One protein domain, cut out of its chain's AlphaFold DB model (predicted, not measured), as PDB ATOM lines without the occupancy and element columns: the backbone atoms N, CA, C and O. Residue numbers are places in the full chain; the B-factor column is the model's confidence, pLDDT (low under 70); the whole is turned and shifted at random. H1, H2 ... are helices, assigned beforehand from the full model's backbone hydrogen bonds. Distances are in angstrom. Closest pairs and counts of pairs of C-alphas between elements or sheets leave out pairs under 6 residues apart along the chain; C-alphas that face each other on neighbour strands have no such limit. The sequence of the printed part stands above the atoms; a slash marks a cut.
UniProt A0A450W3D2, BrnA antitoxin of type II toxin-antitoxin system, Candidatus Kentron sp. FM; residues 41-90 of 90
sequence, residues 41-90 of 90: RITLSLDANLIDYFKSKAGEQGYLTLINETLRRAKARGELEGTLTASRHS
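Overview. This is residues 41 to 90 of the 90 residues of the protein "BrnA antitoxin of type II toxin-antitoxin system" of Candidatus Kentron sp. FM (UniProt A0A450W3D2). Two helices meet near their ends as an L: the short H1 makes the foot, and the long H2 makes the arm that gives the length. Residues 41 to 49 stand free at one end, and residues 68 to 90, mostly H2, stick out at the other. The printed part has 50 residues with two named helices, H1 then H2, and no named strand; its class is all helix. It is extended, with a radius of gyration of the C-alphas of 15.1 A and spans of 45 by 22 by 22 A.

Along the chain. Start at C-alpha 41 at (-26.269, 8.061, 49.947). Find C-alpha 48 at (-23.414, -1.848, 32.820); from there H1, residues 48 to 57, runs 14.4 A. H2, residues 63 to 88, runs 37.9 A to C-alpha 88 at (9.321, 18.287, 41.493).

Arrangement. Look at the C-alphas of Lys 55 and Tyr 63, the closest of H1 and H2, 5.1 A apart. The helices touch there, H2 with residues 63 to 67 alone. Their lines are about perpendicular, at 78 degrees. In H1 and H2 every O i to N i+4 pair is within hydrogen-bond range.

Size, cuts and confidence. The C-alphas of Glu 60 and Ser 90 are the two farthest apart, 46.7 A. The printed part has no cut, and the link from H1 to H2 is tight. In the B-factor column, residues 83 to 90 are under 70.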
ATOM      1  N   ARG A  41     -25.585   8.793  51.013       88.50
ATOM      2  CA  ARG A  41     -26.269   8.061  49.947       88.50
ATOM      3  C   ARG A  41     -26.503   9.012  48.780       88.50
ATOM      4  O   ARG A  41     -27.139  10.045  48.953       88.50
ATOM      5  N   ILE A  42     -25.986   8.643  47.617       89.81
ATOM      6  CA  ILE A  42     -26.155   9.378  46.362       89.81
ATOM      7  C   ILE A  42     -26.666   8.428  45.278       89.81
ATOM      8  O   ILE A  42     -26.478   7.213  45.380       89.81
ATOM      9  N   THR A  43     -27.283   8.989  44.242       92.62
ATOM     10  CA  THR A  43     -27.617   8.272  43.007       92.62
ATOM     11  C   THR A  43     -26.557   8.608  41.965       92.62
ATOM     12  O   THR A  43     -26.325   9.782  41.687       92.62
ATOM     13  N   LEU A  44     -25.906   7.588  41.407       89.81
ATOM     14  CA  LEU A  44     -24.879   7.715  40.373       89.81
ATOM     15  C   LEU A  44     -25.131   6.657  39.297       89.81
ATOM     16  O   LEU A  44     -25.362   5.494  39.627       89.81
ATOM     17  N   SER A  45     -25.050   7.056  38.030       93.81
ATOM     18  CA  SER A  45     -25.081   6.130  36.897       93.81
ATOM     19  C   SER A  45     -23.678   5.591  36.624       93.81
ATOM     20  O   SER A  45     -22.719   6.357  36.559       93.81
ATOM     21  N   LEU A  46     -23.568   4.274  36.469       92.25
ATOM     22  CA  LEU A  46     -22.345   3.570  36.088       92.25
ATOM     23  C   LEU A  46     -22.645   2.697  34.872       92.25
ATOM     24  O   LEU A  46     -23.764   2.196  34.738       92.25
ATOM     25  N   ASP A  47     -21.643   2.488  34.024       96.25
ATOM     26  CA  ASP A  47     -21.777   1.609  32.868       96.25
ATOM     27  C   ASP A  47     -22.100   0.172  33.296       96.25
ATOM     28  O   ASP A  47     -21.597  -0.337  34.306       96.25
ATOM     29  N   ALA A  48     -22.939  -0.502  32.507       95.25
ATOM     30  CA  ALA A  48     -23.414  -1.848  32.820       95.25
ATOM     31  C   ALA A  48     -22.259  -2.856  32.955       95.25
ATOM     32  O   ALA A  48     -22.223  -3.633  33.907       95.25
ATOM     33  N   ASN A  49     -21.266  -2.775  32.065       95.88
ATOM     34  CA  ASN A  49     -20.082  -3.638  32.093       95.88
ATOM     35  C   ASN A  49     -19.289  -3.512  33.407       95.88
ATOM     36  O   ASN A  49     -18.763  -4.500  33.918       95.88
ATOM     37  N   LEU A  50     -19.223  -2.309  33.977       94.00
ATOM     38  CA  LEU A  50     -18.513  -2.038  35.214       94.00
ATOM     39  C   LEU A  50     -19.292  -2.594  36.405       94.00
ATOM     40  O   LEU A  50     -18.710  -3.236  37.280       94.00
ATOM     41  N   ILE A  51     -20.614  -2.408  36.417       93.69
ATOM     42  CA  ILE A  51     -21.493  -3.002  37.429       93.69
ATOM     43  C   ILE A  51     -21.332  -4.528  37.437       93.69
ATOM     44  O   ILE A  51     -21.170  -5.116  38.508       93.69
ATOM     45  N   ASP A  52     -21.329  -5.163  36.266       95.25
ATOM     46  CA  ASP A  52     -21.198  -6.615  36.143       95.25
ATOM     47  C   ASP A  52     -19.812  -7.110  36.565       95.25
ATOM     48  O   ASP A  52     -19.703  -8.102  37.288       95.25
ATOM     49  N   TYR A  53     -18.753  -6.368  36.226       94.50
ATOM     50  CA  TYR A  53     -17.409  -6.632  36.735       94.50
ATOM     51  C   TYR A  53     -17.387  -6.649  38.270       94.50
ATOM     52  O   TYR A  53     -16.946  -7.628  38.877       94.50
ATOM     53  N   PHE A  54     -17.924  -5.607  38.911       94.81
ATOM     54  CA  PHE A  54     -17.959  -5.510  40.369       94.81
ATOM     55  C   PHE A  54     -18.853  -6.574  41.011       94.81
ATOM     56  O   PHE A  54     -18.497  -7.090  42.067       94.81
ATOM     57  N   LYS A  55     -19.970  -6.950  40.378       93.62
ATOM     58  CA  LYS A  55     -20.812  -8.072  40.824       93.62
ATOM     59  C   LYS A  55     -20.076  -9.406  40.750       93.62
ATOM     60  O   LYS A  55     -20.141 -10.164  41.705       93.62
ATOM     61  N   SER A  56     -19.340  -9.670  39.669       93.94
ATOM     62  CA  SER A  56     -18.582 -10.922  39.504       93.94
ATOM     63  C   SER A  56     -17.432 -11.066  40.507       93.94
ATOM     64  O   SER A  56     -17.070 -12.173  40.895       93.94
ATOM     65  N   LYS A  57     -16.851  -9.938  40.935       91.38
ATOM     66  CA  LYS A  57     -15.774  -9.880  41.933       91.38
ATOM     67  C   LYS A  57     -16.285  -9.823  43.366       91.38
ATOM     68  O   LYS A  57     -15.516 -10.070  44.294       91.38
ATOM     69  N   ALA A  58     -17.550  -9.468  43.557       88.06
ATOM     70  CA  ALA A  58     -18.149  -9.401  44.871       88.06
ATOM     71  C   ALA A  58     -18.446 -10.812  45.380       88.06
ATOM     72  O   ALA A  58     -19.370 -11.469  44.914       88.06
ATOM     73  N   GLY A  59     -17.663 -11.254  46.362       81.75
ATOM     74  CA  GLY A  59     -18.075 -12.334  47.254       81.75
ATOM     75  C   GLY A  59     -19.089 -11.820  48.283       81.75
ATOM     76  O   GLY A  59     -19.958 -11.001  47.985       81.75
ATOM     77  N   GLU A  60     -18.921 -12.223  49.540       79.19
ATOM     78  CA  GLU A  60     -19.848 -11.890  50.634       79.19
ATOM     79  C   GLU A  60     -19.934 -10.389  50.966       79.19
ATOM     80  O   GLU A  60     -20.953  -9.918  51.464       79.19
ATOM     81  N   GLN A  61     -18.893  -9.600  50.668       79.81
ATOM     82  CA  GLN A  61     -18.842  -8.177  51.037       79.81
ATOM     83  C   GLN A  61     -19.746  -7.261  50.191       79.81
ATOM     84  O   GLN A  61     -19.942  -6.093  50.544       79.81
ATOM     85  N   GLY A  62     -20.311  -7.774  49.092       90.88
ATOM     86  CA  GLY A  62     -21.183  -7.033  48.182       90.88
ATOM     87  C   GLY A  62     -20.442  -6.052  47.259       90.88
ATOM     88  O   GLY A  62     -19.450  -5.419  47.619       90.88
ATOM     89  N   TYR A  63     -20.956  -5.883  46.040       93.38
ATOM     90  CA  TYR A  63     -20.287  -5.112  44.980       93.38
ATOM     91  C   TYR A  63     -20.140  -3.617  45.296       93.38
ATOM     92  O   TYR A  63     -19.145  -3.002  44.922       93.38
ATOM     93  N   LEU A  64     -21.076  -3.030  46.051       91.06
ATOM     94  CA  LEU A  64     -20.985  -1.631  46.485       91.06
ATOM     95  C   LEU A  64     -19.797  -1.383  47.422       91.06
ATOM     96  O   LEU A  64     -19.232  -0.290  47.420       91.06
ATOM     97  N   THR A  65     -19.421  -2.365  48.242       91.69
ATOM     98  CA  THR A  65     -18.252  -2.252  49.124       91.69
ATOM     99  C   THR A  65     -16.979  -2.197  48.292       91.69
ATOM    100  O   THR A  65     -16.165  -1.296  48.503       91.69
ATOM    101  N   LEU A  66     -16.880  -3.074  47.286       93.25
ATOM    102  CA  LEU A  66     -15.754  -3.119  46.355       93.25
ATOM    103  C   LEU A  66     -15.617  -1.799  45.582       93.25
ATOM    104  O   LEU A  66     -14.537  -1.221  45.558       93.25
ATOM    105  N   ILE A  67     -16.721  -1.268  45.040       93.56
ATOM    106  CA  ILE A  67     -16.732   0.030  44.340       93.56
ATOM    107  C   ILE A  67     -16.191   1.139  45.247       93.56
ATOM    108  O   ILE A  67     -15.293   1.886  44.860       93.56
ATOM    109  N   ASN A  68     -16.699   1.236  46.477       91.81
ATOM    110  CA  ASN A  68     -16.259   2.266  47.417       91.81
ATOM    111  C   ASN A  68     -14.773   2.133  47.780       91.81
ATOM    112  O   ASN A  68     -14.091   3.139  47.975       91.81
ATOM    113  N   GLU A  69     -14.262   0.910  47.891       92.19
ATOM    114  CA  GLU A  69     -12.847   0.668  48.152       92.19
ATOM    115  C   GLU A  69     -11.969   1.055  46.960       92.19
ATOM    116  O   GLU A  69     -10.966   1.746  47.144       92.19
ATOM    117  N   THR A  70     -12.367   0.685  45.742       93.88
ATOM    118  CA  THR A  70     -11.665   1.081  44.518       93.88
ATOM    119  C   THR A  70     -11.587   2.601  44.393       93.88
ATOM    120  O   THR A  70     -10.505   3.130  44.137       93.88
ATOM    121  N   LEU A  71     -12.686   3.317  44.657       92.94
ATOM    122  CA  LEU A  71     -12.705   4.783  44.644       92.94
ATOM    123  C   LEU A  71     -11.773   5.387  45.706       92.94
ATOM    124  O   LEU A  71     -11.049   6.338  45.413       92.94
ATOM    125  N   ARG A  72     -11.726   4.814  46.918       91.19
ATOM    126  CA  ARG A  72     -10.777   5.246  47.961       91.19
ATOM    127  C   ARG A  72      -9.324   5.058  47.531       91.19
ATOM    128  O   ARG A  72      -8.523   5.972  47.709       91.19
ATOM    129  N   ARG A  73      -8.987   3.902  46.951       92.19
ATOM    130  CA  ARG A  73      -7.629   3.612  46.459       92.19
ATOM    131  C   ARG A  73      -7.235   4.550  45.314       92.19
ATOM    132  O   ARG A  73      -6.125   5.071  45.318       92.19
ATOM    133  N   ALA A  74      -8.149   4.804  44.375       92.81
ATOM    134  CA  ALA A  74      -7.927   5.733  43.268       92.81
ATOM    135  C   ALA A  74      -7.687   7.169  43.764       92.81
ATOM    136  O   ALA A  74      -6.729   7.808  43.332       92.81
ATOM    137  N   LYS A  75      -8.491   7.642  44.730       91.56
ATOM    138  CA  LYS A  75      -8.289   8.944  45.387       91.56
ATOM    139  C   LYS A  75      -6.908   9.036  46.040       91.56
ATOM    140  O   LYS A  75      -6.171   9.971  45.755       91.56
ATOM    141  N   ALA A  76      -6.552   8.057  46.874       88.69
ATOM    142  CA  ALA A  76      -5.270   8.049  47.580       88.69
ATOM    143  C   ALA A  76      -4.080   8.071  46.607       88.69
ATOM    144  O   ALA A  76      -3.105   8.783  46.831       88.69
ATOM    145  N   ARG A  77      -4.176   7.335  45.491       88.06
ATOM    146  CA  ARG A  77      -3.154   7.352  44.440       88.06
ATOM    147  C   ARG A  77      -3.029   8.725  43.770       88.06
ATOM    148  O   ARG A  77      -1.911   9.197  43.595       88.06
ATOM    149  N   GLY A  78      -4.145   9.374  43.437       84.81
ATOM    150  CA  GLY A  78      -4.130  10.712  42.838       84.81
ATOM    151  C   GLY A  78      -3.541  11.783  43.764       84.81
ATOM    152  O   GLY A  78      -2.782  12.637  43.313       84.81
ATOM    153  N   GLU A  79      -3.822  11.711  45.068       84.31
ATOM    154  CA  GLU A  79      -3.245  12.625  46.070       84.31
ATOM    155  C   GLU A  79      -1.719  12.460  46.189       84.31
ATOM    156  O   GLU A  79      -0.984  13.449  46.272       84.31
ATOM    157  N   LEU A  80      -1.227  11.218  46.130       71.75
ATOM    158  CA  LEU A  80       0.209  10.924  46.117       71.75
ATOM    159  C   LEU A  80       0.892  11.466  44.851       71.75
ATOM    160  O   LEU A  80       1.925  12.126  44.946       71.75
ATOM    161  N   GLU A  81       0.311  11.236  43.672       74.56
ATOM    162  CA  GLU A  81       0.859  11.712  42.392       74.56
ATOM    163  C   GLU A  81       0.876  13.251  42.306       74.56
ATOM    164  O   GLU A  81       1.859  13.838  41.842       74.56
ATOM    165  N   GLY A  82      -0.157  13.921  42.831       72.06
ATOM    166  CA  GLY A  82      -0.204  15.382  42.926       72.06
ATOM    167  C   GLY A  82       0.883  15.955  43.840       72.06
ATOM    168  O   GLY A  82       1.544  16.929  43.481       72.06
ATOM    169  N   THR A  83       1.140  15.305  44.979       68.38
ATOM    170  CA  THR A  83       2.194  15.713  45.926       68.38
ATOM    171  C   THR A  83       3.596  15.547  45.324       68.38
ATOM    172  O   THR A  83       4.432  16.444  45.428       68.38
ATOM    173  N   LEU A  84       3.851  14.428  44.634       67.06
ATOM    174  CA  LEU A  84       5.132  14.166  43.964       67.06
ATOM    175  C   LEU A  84       5.400  15.140  42.809       67.06
ATOM    176  O   LEU A  84       6.544  15.532  42.577       67.06
ATOM    177  N   THR A  85       4.351  15.543  42.093       67.06
ATOM    178  CA  THR A  85       4.460  16.520  41.003       67.06
ATOM    179  C   THR A  85       4.707  17.926  41.549       67.06
ATOM    180  O   THR A  85       5.585  18.621  41.046       67.06
ATOM    181  N   ALA A  86       4.026  18.324  42.630       59.56
ATOM    182  CA  ALA A  86       4.268  19.606  43.296       59.56
ATOM    183  C   ALA A  86       5.697  19.719  43.866       59.56
ATOM    184  O   ALA A  86       6.333  20.762  43.728       59.56
ATOM    185  N   SER A  87       6.242  18.632  44.428       61.28
ATOM    186  CA  SER A  87       7.614  18.607  44.958       61.28
ATOM    187  C   SER A  87       8.699  18.620  43.876       61.28
ATOM    188  O   SER A  87       9.834  18.963  44.180       61.28
ATOM    189  N   ARG A  88       8.388  18.221  42.636       58.47
ATOM    190  CA  ARG A  88       9.321  18.287  41.493       58.47
ATOM    191  C   ARG A  88       9.396  19.670  40.845       58.47
ATOM    192  O   ARG A  88      10.300  19.907  40.051       58.47
ATOM    193  N   HIS A  89       8.440  20.540  41.150       56.78
ATOM    194  CA  HIS A  89       8.346  21.896  40.610       56.78
ATOM    195  C   HIS A  89       8.688  22.990  41.637       56.78
ATOM    196  O   HIS A  89       8.500  24.167  41.335       56.78
ATOM    197  N   SER A  90       9.185  22.612  42.820       51.41
ATOM    198  CA  SER A  90       9.761  23.517  43.832       51.41
ATOM    199  C   SER A  90      11.271  23.321  43.897       51.41
ATOM    200  O   SER A  90      11.974  24.327  44.120       51.41
TER     201      SER A  90